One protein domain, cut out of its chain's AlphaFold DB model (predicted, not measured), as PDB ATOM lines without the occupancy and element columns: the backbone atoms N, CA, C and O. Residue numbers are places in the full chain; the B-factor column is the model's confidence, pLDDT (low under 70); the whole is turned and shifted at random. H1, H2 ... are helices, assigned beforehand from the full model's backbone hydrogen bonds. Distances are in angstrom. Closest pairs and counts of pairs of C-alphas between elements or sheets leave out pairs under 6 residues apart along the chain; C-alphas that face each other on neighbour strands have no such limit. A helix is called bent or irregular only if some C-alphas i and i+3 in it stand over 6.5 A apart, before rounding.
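Overview. This is residues 70 to 194 of the 194 residues of an uncharacterized protein of Azospirillum thiophilum (UniProt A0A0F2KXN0). Three long helices, H2b, H3 and H4, lie side by side in an up-and-down bundle, each running against the one before it, and from one end of it an arm sticks out, with residues 70 to 76, 78 to 84 and 86 to 93 standing free. H2b is the long spine, H3 and H4 pack along it and on each other, and H2a and the small H1 belong to the arm. The printed part has 125 residues with four named helices, H1, H2, H3 and H4 in chain order, and no named strand: all helix. It is a rod spanning 73 by 26 by 16 A, only just extended, close to loose, with a radius of gyration of the C-alphas of 21.1 A.

Along the chain. H1, residues 74 to 79, begins at C-alpha 74 (-1.127, 88.987, 65.845); it is irregular, with C-alphas 75 and 78 7.6 A apart. H2, residues 82 to 131, was assigned as one helix by its hydrogen bonds but is bent: C-alphas 90 and 93 are 6.8 A apart. Its arms are H2a, residues 82 to 90, 12.4 A, and H2b, residues 93 to 131, 57.0 A. H3, residues 137 to 163, is 38.1 A long. H4, residues 168 to 186, is 26.5 A long and ends at C-alpha 186 (18.366, 122.040, 40.911).

Arrangement. H2b and H3, a helical hairpin, touch at a shallow tilt of 2 degrees, opposite ways; their closest C-alphas, of Arg 117 and Thr 143, are 5.8 A apart. H3 and H4, also a hairpin, touch at 8 degrees, closest at the C-alphas of Ile 146 and Ile 182, 6.1 A. H4 touches H2b at 6 degrees, the same way, closest at the C-alphas of Cys 102 and Pro 168, 5.3 A. H2a stands at a steep tilt of 39 degrees to H2b. H1 and H2a are apart. Every O i to N i+4 pair is within hydrogen-bond range in H2a, H2b and H4, 20 of 23 in H3 and 0 of 2 in H1, where 2 of 3 O i to N i+3 pairs are.

Size, cuts and confidence. The C-alphas farthest apart, of Arg 82 and Gly 132, are 73.0 A apart. The printed part has no cut, and its three links are tight. pLDDT is under 70 in residues 70 to 80, 88, 132 to 136 and 189 to 194.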
ATOM      1  N   TYR A  70       2.481  93.858  57.352       31.27
ATOM      2  CA  TYR A  70       3.817  93.260  57.487       31.27
ATOM      3  C   TYR A  70       4.245  92.738  58.883       31.27
ATOM      4  O   TYR A  70       4.999  93.374  59.608       31.27
ATOM      5  N   GLY A  71       3.916  91.467  59.149       33.81
ATOM      6  CA  GLY A  71       4.964  90.482  59.455       33.81
ATOM      7  C   GLY A  71       5.444  90.330  60.903       33.81
ATOM      8  O   GLY A  71       6.644  90.228  61.129       33.81
ATOM      9  N   GLY A  72       4.527  90.213  61.864       38.03
ATOM     10  CA  GLY A  72       4.790  89.675  63.204       38.03
ATOM     11  C   GLY A  72       3.474  89.229  63.845       38.03
ATOM     12  O   GLY A  72       2.507  89.977  63.828       38.03
ATOM     13  N   CYS A  73       3.390  87.984  64.322       35.84
ATOM     14  CA  CYS A  73       2.140  87.307  64.693       35.84
ATOM     15  C   CYS A  73       1.208  88.116  65.627       35.84
ATOM     16  O   CYS A  73       1.399  88.126  66.840       35.84
ATOM     17  N   LEU A  74       0.080  88.599  65.089       47.22
ATOM     18  CA  LEU A  74      -1.127  88.987  65.845       47.22
ATOM     19  C   LEU A  74      -1.835  87.788  66.521       47.22
ATOM     20  O   LEU A  74      -2.925  87.932  67.071       47.22
ATOM     21  N   ARG A  75      -1.243  86.584  66.500       43.47
ATOM     22  CA  ARG A  75      -1.881  85.345  66.978       43.47
ATOM     23  C   ARG A  75      -2.286  85.364  68.447       43.47
ATOM     24  O   ARG A  75      -3.255  84.699  68.784       43.47
ATOM     25  N   ASN A  76      -1.615  86.152  69.286       45.88
ATOM     26  CA  ASN A  76      -1.877  86.200  70.727       45.88
ATOM     27  C   ASN A  76      -2.402  87.562  71.194       45.88
ATOM     28  O   ASN A  76      -2.408  87.817  72.396       45.88
ATOM     29  N   LEU A  77      -2.842  88.447  70.284       52.19
ATOM     30  CA  LEU A  77      -3.381  89.748  70.698       52.19
ATOM     31  C   LEU A  77      -4.584  89.549  71.636       52.19
ATOM     32  O   LEU A  77      -4.660  90.164  72.691       52.19
ATOM     33  N   HIS A  78      -5.466  88.598  71.313       56.88
ATOM     34  CA  HIS A  78      -6.632  88.243  72.132       56.88
ATOM     35  C   HIS A  78      -6.288  87.684  73.527       56.88
ATOM     36  O   HIS A  78      -7.150  87.670  74.397       56.88
ATOM     37  N   GLN A  79      -5.048  87.230  73.742       56.78
ATOM     38  CA  GLN A  79      -4.555  86.724  75.030       56.78
ATOM     39  C   GLN A  79      -3.843  87.809  75.847       56.78
ATOM     40  O   GLN A  79      -3.356  87.529  76.941       56.78
ATOM     41  N   GLN A  80      -3.742  89.034  75.321       66.62
ATOM     42  CA  GLN A  80      -3.106  90.124  76.046       66.62
ATOM     43  C   GLN A  80      -3.954  90.552  77.250       66.62
ATOM     44  O   GLN A  80      -5.187  90.549  77.165       66.62
ATOM     45  N   PRO A  81      -3.307  90.953  78.357       73.19
ATOM     46  CA  PRO A  81      -3.998  91.473  79.528       73.19
ATOM     47  C   PRO A  81      -4.908  92.652  79.172       73.19
ATOM     48  O   PRO A  81      -4.662  93.395  78.216       73.19
ATOM     49  N   ARG A  82      -5.959  92.863  79.962       75.06
ATOM     50  CA  ARG A  82      -6.913  93.959  79.743       75.06
ATOM     51  C   ARG A  82      -6.220  95.326  79.747       75.06
ATOM     52  O   ARG A  82      -6.573  96.192  78.952       75.06
ATOM     53  N   GLU A  83      -5.195  95.490  80.575       77.19
ATOM     54  CA  GLU A  83      -4.395  96.707  80.701       77.19
ATOM     55  C   GLU A  83      -3.674  97.051  79.392       77.19
ATOM     56  O   GLU A  83      -3.610  98.223  79.015       77.19
ATOM     57  N   PHE A  84      -3.187  96.036  78.665       72.88
ATOM     58  CA  PHE A  84      -2.591  96.222  77.341       72.88
ATOM     59  C   PHE A  84      -3.622  96.784  76.366       72.88
ATOM     60  O   PHE A  84      -3.337  97.745  75.660       72.88
ATOM     61  N   TRP A  85      -4.833  96.226  76.345       70.06
ATOM     62  CA  TRP A  85      -5.891  96.685  75.447       70.06
ATOM     63  C   TRP A  85      -6.389  98.088  75.786       70.06
ATOM     64  O   TRP A  85      -6.616  98.889  74.883       70.06
ATOM     65  N   GLU A  86      -6.508  98.418  77.069       77.19
ATOM     66  CA  GLU A  86      -6.864  99.762  77.528       77.19
ATOM     67  C   GLU A  86      -5.768 100.787  77.218       77.19
ATOM     68  O   GLU A  86      -6.053 101.953  76.935       77.19
ATOM     69  N   GLN A  87      -4.499 100.382  77.271       70.12
ATOM     70  CA  GLN A  87      -3.385 101.221  76.841       70.12
ATOM     71  C   GLN A  87      -3.360 101.375  75.316       70.12
ATOM     72  O   GLN A  87      -3.283 102.494  74.817       70.12
ATOM     73  N   TYR A  88      -3.529 100.282  74.574       67.75
ATOM     74  CA  TYR A  88      -3.612 100.291  73.119       67.75
ATOM     75  C   TYR A  88      -4.762 101.173  72.631       67.75
ATOM     76  O   TYR A  88      -4.551 102.018  71.774       67.75
ATOM     77  N   GLN A  89      -5.963 101.064  73.203       75.25
ATOM     78  CA  GLN A  89      -7.092 101.924  72.831       75.25
ATOM     79  C   GLN A  89      -6.833 103.406  73.121       75.25
ATOM     80  O   GLN A  89      -7.326 104.262  72.388       75.25
ATOM     81  N   ARG A  90      -6.046 103.723  74.157       77.56
ATOM     82  CA  ARG A  90      -5.646 105.104  74.464       77.56
ATOM     83  C   ARG A  90      -4.598 105.647  73.496       77.56
ATOM     84  O   ARG A  90      -4.655 106.821  73.149       77.56
ATOM     85  N   GLU A  91      -3.652 104.819  73.065       76.81
ATOM     86  CA  GLU A  91      -2.509 105.250  72.249       76.81
ATOM     87  C   GLU A  91      -2.731 105.088  70.737       76.81
ATOM     88  O   GLU A  91      -2.194 105.864  69.944       76.81
ATOM     89  N   ALA A  92      -3.560 104.130  70.318       73.81
ATOM     90  CA  ALA A  92      -3.858 103.842  68.917       73.81
ATOM     91  C   ALA A  92      -4.390 105.057  68.135       73.81
ATOM     92  O   ALA A  92      -3.972 105.221  66.988       73.81
ATOM     93  N   PRO A  93      -5.244 105.943  68.694       77.25
ATOM     94  CA  PRO A  93      -5.662 107.157  67.997       77.25
ATOM     95  C   PRO A  93      -4.490 108.093  67.680       77.25
ATOM     96  O   PRO A  93      -4.379 108.555  66.548       77.25
ATOM     97  N   ALA A  94      -3.587 108.315  68.641       77.81
ATOM     98  CA  ALA A  94      -2.423 109.184  68.461       77.81
ATOM     99  C   ALA A  94      -1.413 108.585  67.469       77.81
ATOM    100  O   ALA A  94      -0.880 109.294  66.617       77.81
ATOM    101  N   LEU A  95      -1.192 107.266  67.526       76.25
ATOM    102  CA  LEU A  95      -0.375 106.557  66.537       76.25
ATOM    103  C   LEU A  95      -0.990 106.658  65.137       76.25
ATOM    104  O   LEU A  95      -0.289 106.984  64.182       76.25
ATOM    105  N   ARG A  96      -2.307 106.439  65.010       77.44
ATOM    106  CA  ARG A  96      -3.044 106.577  63.745       77.44
ATOM    107  C   ARG A  96      -2.930 107.985  63.174       77.44
ATOM    108  O   ARG A  96      -2.677 108.128  61.981       77.44
ATOM    109  N   GLU A  97      -3.094 109.006  64.008       81.12
ATOM    110  CA  GLU A  97      -2.903 110.398  63.609       81.12
ATOM    111  C   GLU A  97      -1.471 110.633  63.114       81.12
ATOM    112  O   GLU A  97      -1.284 111.119  62.001       81.12
ATOM    113  N   GLY A  98      -0.462 110.176  63.862       79.81
ATOM    114  CA  GLY A  98       0.938 110.276  63.455       79.81
ATOM    115  C   GLY A  98       1.232 109.596  62.112       79.81
ATOM    116  O   GLY A  98       1.934 110.166  61.271       79.81
ATOM    117  N   PHE A  99       0.656 108.412  61.863       81.56
ATOM    118  CA  PHE A  99       0.794 107.700  60.587       81.56
ATOM    119  C   PHE A  99       0.202 108.510  59.430       81.56
ATOM    120  O   PHE A  99       0.844 108.650  58.385       81.56
ATOM    121  N   LEU A 100      -0.990 109.081  59.627       86.50
ATOM    122  CA  LEU A 100      -1.653 109.925  58.633       86.50
ATOM    123  C   LEU A 100      -0.838 111.187  58.342       86.50
ATOM    124  O   LEU A 100      -0.623 111.518  57.174       86.50
ATOM    125  N   THR A 101      -0.317 111.855  59.374       89.06
ATOM    126  CA  THR A 101       0.535 113.039  59.208       89.06
ATOM    127  C   THR A 101       1.813 112.705  58.442       89.06
ATOM    128  O   THR A 101       2.152 113.398  57.483       89.06
ATOM    129  N   CYS A 102       2.506 111.624  58.806       86.06
ATOM    130  CA  CYS A 102       3.694 111.170  58.083       86.06
ATOM    131  C   CYS A 102       3.382 110.808  56.623       86.06
ATOM    132  O   CYS A 102       4.159 111.161  55.737       86.06
ATOM    133  N   SER A 103       2.262 110.124  56.349       89.19
ATOM    134  CA  SER A 103       1.846 109.809  54.973       89.19
ATOM    135  C   SER A 103       1.625 111.081  54.161       89.19
ATOM    136  O   SER A 103       2.156 111.203  53.061       89.19
ATOM    137  N   ARG A 104       0.915 112.062  54.725       92.19
ATOM    138  CA  ARG A 104       0.679 113.345  54.062       92.19
ATOM    139  C   ARG A 104       1.986 114.072  53.746       92.19
ATOM    140  O   ARG A 104       2.165 114.526  52.623       92.19
ATOM    141  N   LEU A 105       2.922 114.134  54.697       92.50
ATOM    142  CA  LEU A 105       4.240 114.745  54.478       92.50
ATOM    143  C   LEU A 105       5.034 114.033  53.375       92.50
ATOM    144  O   LEU A 105       5.712 114.688  52.583       92.50
ATOM    145  N   ARG A 106       4.944 112.700  53.308       91.56
ATOM    146  CA  ARG A 106       5.560 111.909  52.236       91.56
ATOM    147  C   ARG A 106       4.967 112.258  50.876       91.56
ATOM    148  O   ARG A 106       5.719 112.447  49.921       91.56
ATOM    149  N   ASP A 107       3.649 112.363  50.796       93.00
ATOM    150  CA  ASP A 107       2.953 112.644  49.543       93.00
ATOM    151  C   ASP A 107       3.229 114.083  49.071       93.00
ATOM    152  O   ASP A 107       3.638 114.278  47.927       93.00
ATOM    153  N   GLU A 108       3.166 115.066  49.978       94.88
ATOM    154  CA  GLU A 108       3.543 116.465  49.717       94.88
ATOM    155  C   GLU A 108       5.004 116.595  49.256       94.88
ATOM    156  O   GLU A 108       5.328 117.377  48.358       94.88
ATOM    157  N   PHE A 109       5.914 115.823  49.857       94.75
ATOM    158  CA  PHE A 109       7.294 115.747  49.395       94.75
ATOM    159  C   PHE A 109       7.378 115.155  47.982       94.75
ATOM    160  O   PHE A 109       8.046 115.733  47.126       94.75
ATOM    161  N   GLY A 110       6.666 114.060  47.703       93.94
ATOM    162  CA  GLY A 110       6.614 113.443  46.377       93.94
ATOM    163  C   GLY A 110       6.090 114.386  45.288       93.94
ATOM    164  O   GLY A 110       6.674 114.455  44.204       93.94
ATOM    165  N   ASP A 111       5.039 115.155  45.579       95.75
ATOM    166  CA  ASP A 111       4.516 116.195  44.683       95.75
ATOM    167  C   ASP A 111       5.540 117.295  44.419       95.75
ATOM    168  O   ASP A 111       5.792 117.664  43.267       95.75
ATOM    169  N   TRP A 112       6.192 117.776  45.475       95.50
ATOM    170  CA  TRP A 112       7.242 118.778  45.351       95.50
ATOM    171  C   TRP A 112       8.413 118.282  44.483       95.50
ATOM    172  O   TRP A 112       8.885 119.014  43.607       95.50
ATOM    173  N   VAL A 113       8.840 117.023  44.650       95.06
ATOM    174  CA  VAL A 113       9.892 116.407  43.826       95.06
ATOM    175  C   VAL A 113       9.483 116.342  42.353       95.06
ATOM    176  O   VAL A 113      10.282 116.689  41.476       95.06
ATOM    177  N   ARG A 114       8.241 115.930  42.058       93.75
ATOM    178  CA  ARG A 114       7.702 115.936  40.686       93.75
ATOM    179  C   ARG A 114       7.769 117.337  40.076       93.75
ATOM    180  O   ARG A 114       8.225 117.482  38.941       93.75
ATOM    181  N   GLY A 115       7.393 118.360  40.847       93.25
ATOM    182  CA  GLY A 115       7.513 119.763  40.450       93.25
ATOM    183  C   GLY A 115       8.947 120.149  40.080       93.25
ATOM    184  O   GLY A 115       9.178 120.685  38.997       93.25
ATOM    185  N   LYS A 116       9.929 119.798  40.916       92.00
ATOM    186  CA  LYS A 116      11.347 120.114  40.669       92.00
ATOM    187  C   LYS A 116      11.925 119.431  39.432       92.00
ATOM    188  O   LYS A 116      12.650 120.061  38.665       92.00
ATOM    189  N   ARG A 117      11.564 118.170  39.184       91.69
ATOM    190  CA  ARG A 117      11.959 117.457  37.956       91.69
ATOM    191  C   ARG A 117      11.370 118.117  36.705       91.69
ATOM    192  O   ARG A 117      12.050 118.226  35.687       91.69
ATOM    193  N   ASN A 118      10.122 118.577  36.779       90.88
ATOM    194  CA  ASN A 118       9.481 119.288  35.673       90.88
ATOM    195  C   ASN A 118      10.125 120.656  35.416       90.88
ATOM    196  O   ASN A 118      10.345 120.998  34.256       90.88
ATOM    197  N   GLU A 119      10.474 121.396  36.472       89.25
ATOM    198  CA  GLU A 119      11.197 122.671  36.379       89.25
ATOM    199  C   GLU A 119      12.552 122.489  35.677       89.25
ATOM    200  O   GLU A 119      12.861 123.213  34.733       89.25
ATOM    201  N   LEU A 120      13.333 121.474  36.070       87.56
ATOM    202  CA  LEU A 120      14.602 121.140  35.413       87.56
ATOM    203  C   LEU A 120      14.426 120.849  33.920       87.56
ATOM    204  O   LEU A 120      15.153 121.389  33.092       87.56
ATOM    205  N   ARG A 121      13.425 120.039  33.565       87.06
ATOM    206  CA  ARG A 121      13.118 119.729  32.161       87.06
ATOM    207  C   ARG A 121      12.660 120.954  31.368       87.06
ATOM    208  O   ARG A 121      12.873 121.008  30.162       87.06
ATOM    209  N   GLN A 122      11.988 121.912  32.002       87.62
ATOM    210  CA  GLN A 122      11.624 123.175  31.355       87.62
ATOM    211  C   GLN A 122      12.856 124.050  31.111       87.62
ATOM    212  O   GLN A 122      13.000 124.556  30.002       87.62
ATOM    213  N   LYS A 123      13.756 124.162  32.100       83.75
ATOM    214  CA  LYS A 123      15.043 124.869  31.960       83.75
ATOM    215  C   LYS A 123      15.885 124.296  30.830       83.75
ATOM    216  O   LYS A 123      16.355 125.057  29.996       83.75
ATOM    217  N   ASP A 124      15.995 122.973  30.766       83.19
ATOM    218  CA  ASP A 124      16.684 122.274  29.678       83.19
ATOM    219  C   ASP A 124      16.098 122.629  28.306       83.19
ATOM    220  O   ASP A 124      16.816 123.058  27.411       83.19
ATOM    221  N   ARG A 125      14.769 122.545  28.149       84.81
ATOM    222  CA  ARG A 125      14.109 122.905  26.884       84.81
ATOM    223  C   ARG A 125      14.331 124.363  26.490       84.81
ATOM    224  O   ARG A 125      14.598 124.611  25.320       84.81
ATOM    225  N   GLN A 126      14.210 125.305  27.427       82.06
ATOM    226  CA  GLN A 126      14.456 126.721  27.140       82.06
ATOM    227  C   GLN A 126      15.908 126.938  26.710       82.06
ATOM    228  O   GLN A 126      16.153 127.545  25.673       82.06
ATOM    229  N   TRP A 127      16.861 126.376  27.453       78.12
ATOM    230  CA  TRP A 127      18.276 126.475  27.119       78.12
ATOM    231  C   TRP A 127      18.587 125.884  25.740       78.12
ATOM    232  O   TRP A 127      19.311 126.491  24.955       78.12
ATOM    233  N   ASN A 128      18.004 124.731  25.410       79.50
ATOM    234  CA  ASN A 128      18.181 124.086  24.110       79.50
ATOM    235  C   ASN A 128      17.575 124.914  22.967       79.50
ATOM    236  O   ASN A 128      18.167 124.984  21.895       79.50
ATOM    237  N   MET A 129      16.445 125.598  23.185       81.69
ATOM    238  CA  MET A 129      15.904 126.549  22.204       81.69
ATOM    239  C   MET A 129      16.811 127.773  22.021       81.69
ATOM    240  O   MET A 129      16.985 128.236  20.899       81.69
ATOM    241  N   GLU A 130      17.392 128.290  23.106       80.75
ATOM    242  CA  GLU A 130      18.265 129.472  23.076       80.75
ATOM    243  C   GLU A 130      19.649 129.176  22.476       80.75
ATOM    244  O   GLU A 130      20.231 130.031  21.812       80.75
ATOM    245  N   THR A 131      20.184 127.973  22.700       75.69
ATOM    246  CA  THR A 131      21.566 127.606  22.332       75.69
ATOM    247  C   THR A 131      21.668 126.609  21.177       75.69
ATOM    248  O   THR A 131      22.762 126.394  20.658       75.69
ATOM    249  N   GLY A 132      20.557 125.997  20.758       68.62
ATOM    250  CA  GLY A 132      20.507 125.006  19.678       68.62
ATOM    251  C   GLY A 132      21.113 123.638  20.021       68.62
ATOM    252  O   GLY A 132      21.290 122.817  19.121       68.62
ATOM    253  N   TYR A 133      21.456 123.381  21.288       61.19
ATOM    254  CA  TYR A 133      22.079 122.127  21.724       61.19
ATOM    255  C   TYR A 133      21.049 121.021  22.044       61.19
ATOM    256  O   TYR A 133      19.915 121.284  22.435       61.19
ATOM    257  N   LEU A 134      21.454 119.765  21.830       55.22
ATOM    258  CA  LEU A 134      20.693 118.526  22.076       55.22
ATOM    259  C   LEU A 134      20.658 118.149  23.584       55.22
ATOM    260  O   LEU A 134      21.414 118.740  24.356       55.22
ATOM    261  N   PRO A 135      19.810 117.179  24.012       60.53
ATOM    262  CA  PRO A 135      19.503 116.901  25.421       60.53
ATOM    263  C   PRO A 135      20.732 116.834  26.327       60.53
ATOM    264  O   PRO A 135      21.682 116.095  26.057       60.53
ATOM    265  N   HIS A 136      20.701 117.587  27.427       68.88
ATOM    266  CA  HIS A 136      21.819 117.654  28.357       68.88
ATOM    267  C   HIS A 136      21.819 116.422  29.273       68.88
ATOM    268  O   HIS A 136      20.945 116.277  30.131       68.88
ATOM    269  N   SER A 137      22.829 115.556  29.145       75.94
ATOM    270  CA  SER A 137      23.012 114.371  30.007       75.94
ATOM    271  C   SER A 137      22.974 114.714  31.502       75.94
ATOM    272  O   SER A 137      22.452 113.946  32.306       75.94
ATOM    273  N   VAL A 138      23.420 115.919  31.869       79.62
ATOM    274  CA  VAL A 138      23.376 116.450  33.239       79.62
ATOM    275  C   VAL A 138      21.941 116.568  33.773       79.62
ATOM    276  O   VAL A 138      21.702 116.344  34.959       79.62
ATOM    277  N   VAL A 139      20.962 116.915  32.929       82.81
ATOM    278  CA  VAL A 139      19.549 117.041  33.330       82.81
ATOM    279  C   VAL A 139      18.940 115.665  33.547       82.81
ATOM    280  O   VAL A 139      18.200 115.474  34.517       82.81
ATOM    281  N   GLU A 140      19.259 114.697  32.691       83.88
ATOM    282  CA  GLU A 140      18.821 113.309  32.855       83.88
ATOM    283  C   GLU A 140      19.409 112.695  34.125       83.88
ATOM    284  O   GLU A 140      18.662 112.169  34.952       83.88
ATOM    285  N   GLU A 141      20.714 112.862  34.339       86.06
ATOM    286  CA  GLU A 141      21.420 112.410  35.535       86.06
ATOM    287  C   GLU A 141      20.874 113.075  36.804       86.06
ATOM    288  O   GLU A 141      20.581 112.393  37.788       86.06
ATOM    289  N   SER A 142      20.644 114.391  36.779       88.69
ATOM    290  CA  SER A 142      20.041 115.126  37.899       88.69
ATOM    291  C   SER A 142      18.627 114.629  38.182       88.69
ATOM    292  O   SER A 142      18.264 114.374  39.328       88.69
ATOM    293  N   THR A 143      17.820 114.433  37.137       89.62
ATOM    294  CA  THR A 143      16.450 113.916  37.246       89.62
ATOM    295  C   THR A 143      16.435 112.507  37.836       89.62
ATOM    296  O   THR A 143      15.579 112.202  38.672       89.62
ATOM    297  N   HIS A 144      17.364 111.655  37.404       90.25
ATOM    298  CA  HIS A 144      17.535 110.298  37.902       90.25
ATOM    299  C   HIS A 144      17.988 110.295  39.367       90.25
ATOM    300  O   HIS A 144      17.365 109.639  40.199       90.25
ATOM    301  N   THR A 145      18.988 111.104  39.709       90.62
ATOM    302  CA  THR A 145      19.493 111.260  41.080       90.62
ATOM    303  C   THR A 145      18.394 111.738  42.029       90.62
ATOM    304  O   THR A 145      18.165 111.140  43.077       90.62
ATOM    305  N   ILE A 146      17.631 112.760  41.632       92.38
ATOM    306  CA  ILE A 146      16.484 113.267  42.398       92.38
ATOM    307  C   ILE A 146      15.434 112.169  42.609       92.38
ATOM    308  O   ILE A 146      14.868 112.046  43.696       92.38
ATOM    309  N   GLN A 147      15.179 111.346  41.588       91.31
ATOM    310  CA  GLN A 147      14.253 110.223  41.701       91.31
ATOM    311  C   GLN A 147      14.764 109.165  42.688       91.31
ATOM    312  O   GLN A 147      13.981 108.689  43.508       91.31
ATOM    313  N   GLN A 148      16.054 108.829  42.652       91.69
ATOM    314  CA  GLN A 148      16.658 107.894  43.604       91.69
ATOM    315  C   GLN A 148      16.545 108.400  45.045       91.69
ATOM    316  O   GLN A 148      16.137 107.643  45.922       91.69
ATOM    317  N   MET A 149      16.824 109.685  45.283       90.25
ATOM    318  CA  MET A 149      16.665 110.310  46.600       90.25
ATOM    319  C   MET A 149      15.215 110.231  47.096       90.25
ATOM    320  O   MET A 149      14.957 109.843  48.236       90.25
ATOM    321  N   ALA A 150      14.250 110.538  46.227       90.12
ATOM    322  CA  ALA A 150      12.837 110.465  46.581       90.12
ATOM    323  C   ALA A 150      12.378 109.033  46.895       90.12
ATOM    324  O   ALA A 150      11.621 108.809  47.842       90.12
ATOM    325  N   SER A 151      12.866 108.055  46.130       90.00
ATOM    326  CA  SER A 151      12.620 106.636  46.379       90.00
ATOM    327  C   SER A 151      13.255 106.159  47.690       90.00
ATOM    328  O   SER A 151      12.600 105.438  48.440       90.00
ATOM    329  N   ALA A 152      14.479 106.592  48.012       86.25
ATOM    330  CA  ALA A 152      15.154 106.247  49.265       86.25
ATOM    331  C   ALA A 152      14.353 106.718  50.489       86.25
ATOM    332  O   ALA A 152      14.112 105.934  51.413       86.25
ATOM    333  N   PHE A 153      13.856 107.958  50.449       85.75
ATOM    334  CA  PHE A 153      12.973 108.485  51.483       85.75
ATOM    335  C   PHE A 153      11.665 107.684  51.594       85.75
ATOM    336  O   PHE A 153      11.306 107.244  52.684       85.75
ATOM    337  N   SER A 154      10.973 107.455  50.472       82.19
ATOM    338  CA  SER A 154       9.650 106.808  50.451       82.19
ATOM    339  C   SER A 154       9.669 105.338  50.890       82.19
ATOM    340  O   SER A 154       8.753 104.884  51.571       82.19
ATOM    341  N   VAL A 155      10.704 104.584  50.510       79.06
ATOM    342  CA  VAL A 155      10.755 103.131  50.740       79.06
ATOM    343  C   VAL A 155      11.461 102.789  52.047       79.06
ATOM    344  O   VAL A 155      10.967 101.968  52.819       79.06
ATOM    345  N   THR A 156      12.611 103.410  52.312       78.75
ATOM    346  CA  THR A 156      13.488 102.988  53.413       78.75
ATOM    347  C   THR A 156      13.242 103.818  54.664       78.75
ATOM    348  O   THR A 156      12.895 103.274  55.711       78.75
ATOM    349  N   GLU A 157      13.384 105.139  54.565       83.81
ATOM    350  CA  GLU A 157      13.326 106.007  55.746       83.81
ATOM    351  C   GLU A 157      11.911 106.135  56.289       83.81
ATOM    352  O   GLU A 157      11.699 105.995  57.490       83.81
ATOM    353  N   TYR A 158      10.931 106.340  55.410       82.94
ATOM    354  CA  TYR A 158       9.529 106.428  55.799       82.94
ATOM    355  C   TYR A 158       9.098 105.188  56.590       82.94
ATOM    356  O   TYR A 158       8.588 105.310  57.704       82.94
ATOM    357  N   THR A 159       9.391 103.995  56.068       80.50
ATOM    358  CA  THR A 159       9.081 102.720  56.728       80.50
ATOM    359  C   THR A 159       9.760 102.604  58.092       80.50
ATOM    360  O   THR A 159       9.121 102.213  59.066       80.50
ATOM    361  N   GLN A 160      11.033 102.995  58.205       80.31
ATOM    362  CA  GLN A 160      11.746 102.990  59.487       80.31
ATOM    363  C   GLN A 160      11.123 103.957  60.506       80.31
ATOM    364  O   GLN A 160      10.990 103.604  61.677       80.31
ATOM    365  N   ILE A 161      10.699 105.149  60.078       79.88
ATOM    366  CA  ILE A 161      10.072 106.149  60.956       79.88
ATOM    367  C   ILE A 161       8.696 105.678  61.437       79.88
ATOM    368  O   ILE A 161       8.357 105.851  62.610       79.88
ATOM    369  N   ILE A 162       7.917 105.060  60.548       78.69
ATOM    370  CA  ILE A 162       6.627 104.442  60.868       78.69
ATOM    371  C   ILE A 162       6.825 103.309  61.883       78.69
ATOM    372  O   ILE A 162       6.183 103.326  62.934       78.69
ATOM    373  N   ASN A 163       7.777 102.403  61.644       76.81
ATOM    374  CA  ASN A 163       8.085 101.291  62.551       76.81
ATOM    375  C   ASN A 163       8.607 101.753  63.921       76.81
ATOM    376  O   ASN A 163       8.417 101.060  64.917       76.81
ATOM    377  N   ALA A 164       9.226 102.932  63.995       76.94
ATOM    378  CA  ALA A 164       9.669 103.546  65.246       76.94
ATOM    379  C   ALA A 164       8.543 104.254  66.032       76.94
ATOM    380  O   ALA A 164       8.831 104.924  67.025       76.94
ATOM    381  N   GLY A 165       7.279 104.130  65.605       73.38
ATOM    382  CA  GLY A 165       6.116 104.673  66.313       73.38
ATOM    383  C   GLY A 165       5.587 105.991  65.748       73.38
ATOM    384  O   GLY A 165       5.299 106.905  66.514       73.38
ATOM    385  N   ALA A 166       5.467 106.095  64.419       78.12
ATOM    386  CA  ALA A 166       4.762 107.187  63.734       78.12
ATOM    387  C   ALA A 166       5.181 108.605  64.170       78.12
ATOM    388  O   ALA A 166       4.353 109.383  64.636       78.12
ATOM    389  N   ARG A 167       6.468 108.951  64.042       84.00
ATOM    390  CA  ARG A 167       7.038 110.213  64.560       84.00
ATOM    391  C   ARG A 167       6.953 111.351  63.523       84.00
ATOM    392  O   ARG A 167       7.849 111.439  62.677       84.00
ATOM    393  N   PRO A 168       5.959 112.267  63.575       87.81
ATOM    394  CA  PRO A 168       5.709 113.213  62.482       87.81
ATOM    395  C   PRO A 168       6.807 114.264  62.335       87.81
ATOM    396  O   PRO A 168       7.157 114.634  61.216       87.81
ATOM    397  N   GLU A 169       7.408 114.683  63.448       89.69
ATOM    398  CA  GLU A 169       8.539 115.617  63.428       89.69
ATOM    399  C   GLU A 169       9.746 115.022  62.701       89.69
ATOM    400  O   GLU A 169      10.351 115.683  61.862       89.69
ATOM    401  N   LEU A 170      10.031 113.734  62.914       89.56
ATOM    402  CA  LEU A 170      11.116 113.053  62.213       89.56
ATOM    403  C   LEU A 170      10.806 112.909  60.713       89.56
ATOM    404  O   LEU A 170      11.681 113.144  59.882       89.56
ATOM    405  N   CYS A 171       9.555 112.594  60.346       90.56
ATOM    406  CA  CYS A 171       9.109 112.613  58.944       90.56
ATOM    407  C   CYS A 171       9.343 113.988  58.298       90.56
ATOM    408  O   CYS A 171       9.833 114.070  57.169       90.56
ATOM    409  N   ARG A 172       9.037 115.071  59.022       93.69
ATOM    410  CA  ARG A 172       9.221 116.448  58.557       93.69
ATOM    411  C   ARG A 172      10.694 116.812  58.395       93.69
ATOM    412  O   ARG A 172      11.069 117.326  57.344       93.69
ATOM    413  N   GLU A 173      11.524 116.535  59.394       93.12
ATOM    414  CA  GLU A 173      12.968 116.792  59.358       93.12
ATOM    415  C   GLU A 173      13.641 116.068  58.188       93.12
ATOM    416  O   GLU A 173      14.399 116.681  57.435       93.12
ATOM    417  N   ARG A 174      13.317 114.786  57.973       92.56
ATOM    418  CA  ARG A 174      13.858 114.012  56.846       92.56
ATOM    419  C   ARG A 174      13.372 114.539  55.498       92.56
ATOM    420  O   ARG A 174      14.180 114.683  54.582       92.56
ATOM    421  N   ALA A 175      12.096 114.908  55.377       92.06
ATOM    422  CA  ALA A 175      11.590 115.538  54.158       92.06
ATOM    423  C   ALA A 175      12.311 116.868  53.861       92.06
ATOM    424  O   ALA A 175      12.679 117.127  52.717       92.06
ATOM    425  N   LEU A 176      12.554 117.704  54.877       93.50
ATOM    426  CA  LEU A 176      13.301 118.957  54.729       93.50
ATOM    427  C   LEU A 176      14.765 118.720  54.345       93.50
ATOM    428  O   LEU A 176      15.277 119.406  53.461       93.50
ATOM    429  N   PHE A 177      15.414 117.725  54.950       94.81
ATOM    430  CA  PHE A 177      16.770 117.318  54.590       94.81
ATOM    431  C   PHE A 177      16.867 116.963  53.100       94.81
ATOM    432  O   PHE A 177      17.694 117.527  52.384       94.81
ATOM    433  N   TRP A 178      15.984 116.093  52.599       93.75
ATOM    434  CA  TRP A 178      15.990 115.712  51.185       93.75
ATOM    435  C   TRP A 178      15.624 116.867  50.253       93.75
ATOM    436  O   TRP A 178      16.213 116.988  49.179       93.75
ATOM    437  N   LYS A 179      14.712 117.758  50.667       94.69
ATOM    438  CA  LYS A 179      14.438 118.998  49.925       94.69
ATOM    439  C   LYS A 179      15.706 119.833  49.752       94.69
ATOM    440  O   LYS A 179      15.972 120.273  48.639       94.69
ATOM    441  N   ALA A 180      16.505 120.002  50.805       93.94
ATOM    442  CA  ALA A 180      17.761 120.747  50.727       93.94
ATOM    443  C   ALA A 180      18.770 120.091  49.764       93.94
ATOM    444  O   ALA A 180      19.365 120.785  48.940       93.94
ATOM    445  N   GLN A 181      18.911 118.759  49.799       93.12
ATOM    446  CA  GLN A 181      19.782 118.028  48.865       93.12
ATOM    447  C   GLN A 181      19.343 118.214  47.406       93.12
ATOM    448  O   GLN A 181      20.157 118.516  46.534       93.12
ATOM    449  N   ILE A 182      18.040 118.090  47.140       92.75
ATOM    450  CA  ILE A 182      17.472 118.255  45.798       92.75
ATOM    451  C   ILE A 182      17.618 119.701  45.313       92.75
ATOM    452  O   ILE A 182      17.956 119.918  44.150       92.75
ATOM    453  N   LEU A 183      17.425 120.695  46.186       91.38
ATOM    454  CA  LEU A 183      17.658 122.099  45.843       91.38
ATOM    455  C   LEU A 183      19.107 122.334  45.412       91.38
ATOM    456  O   LEU A 183      19.317 122.908  44.346       91.38
ATOM    457  N   GLY A 184      20.082 121.776  46.136       87.44
ATOM    458  CA  GLY A 184      21.499 121.846  45.768       87.44
ATOM    459  C   GLY A 184      21.839 121.233  44.401       87.44
ATOM    460  O   GLY A 184      22.850 121.600  43.802       87.44
ATOM    461  N   ILE A 185      21.003 120.331  43.875       86.44
ATOM    462  CA  ILE A 185      21.096 119.836  42.491       86.44
ATOM    463  C   ILE A 185      20.418 120.824  41.532       86.44
ATOM    464  O   ILE A 185      20.997 121.208  40.519       86.44
ATOM    465  N   THR A 186      19.192 121.253  41.844       81.69
ATOM    466  CA  THR A 186      18.366 122.040  40.911       81.69
ATOM    467  C   THR A 186      18.777 123.504  40.748       81.69
ATOM    468  O   THR A 186      18.530 124.085  39.692       81.69
ATOM    469  N   GLU A 187      19.398 124.109  41.760       80.06
ATOM    470  CA  GLU A 187      19.813 125.521  41.754       80.06
ATOM    471  C   GLU A 187      21.121 125.760  40.993       80.06
ATOM    472  O   GLU A 187      21.424 126.892  40.632       80.06
ATOM    473  N   LYS A 188      21.870 124.696  40.675       72.00
ATOM    474  CA  LYS A 188      23.064 124.784  39.820       72.00
ATOM    475  C   LYS A 188      22.733 125.135  38.365       72.00
ATOM    476  O   LYS A 188      23.632 125.505  37.617       72.00
ATOM    477  N   PHE A 189      21.467 125.025  37.960       66.50
ATOM    478  CA  PHE A 189      21.019 125.392  36.621       66.50
ATOM    479  C   PHE A 189      20.650 126.879  36.552       66.50
ATOM    480  O   PHE A 189      19.907 127.352  37.422       66.50
ATOM    481  N   PRO A 190      21.101 127.609  35.515       64.81
ATOM    482  CA  PRO A 190      20.780 129.020  35.360       64.81
ATOM    483  C   PRO A 190      19.254 129.254  35.344       64.81
ATOM    484  O   PRO A 190      18.490 128.399  34.880       64.81
ATOM    485  N   PRO A 191      18.779 130.387  35.896       63.19
ATOM    486  CA  PRO A 191      17.355 130.695  35.952       63.19
ATOM    487  C   PRO A 191      16.775 130.902  34.546       63.19
ATOM    488  O   PRO A 191      17.453 131.422  33.661       63.19
ATOM    489  N   LEU A 192      15.497 130.541  34.369       55.88
ATOM    490  CA  LEU A 192      14.733 130.850  33.155       55.88
ATOM    491  C   LEU A 192      14.743 132.375  32.963       55.88
ATOM    492  O   LEU A 192      14.324 133.104  33.871       55.88
ATOM    493  N   ARG A 193      15.217 132.871  31.815       57.84
ATOM    494  CA  ARG A 193      15.010 134.283  31.466       57.84
ATOM    495  C   ARG A 193      13.517 134.470  31.192       57.84
ATOM    496  O   ARG A 193      12.950 133.716  30.403       57.84
ATOM    497  N   ARG A 194      12.896 135.393  31.931       53.88
ATOM    498  CA  ARG A 194      11.496 135.801  31.746       53.88
ATOM    499  C   ARG A 194      11.358 136.737  30.561       53.88
ATOM    500  O   ARG A 194      12.288 137.550  30.371       53.88
TER     501      ARG A 194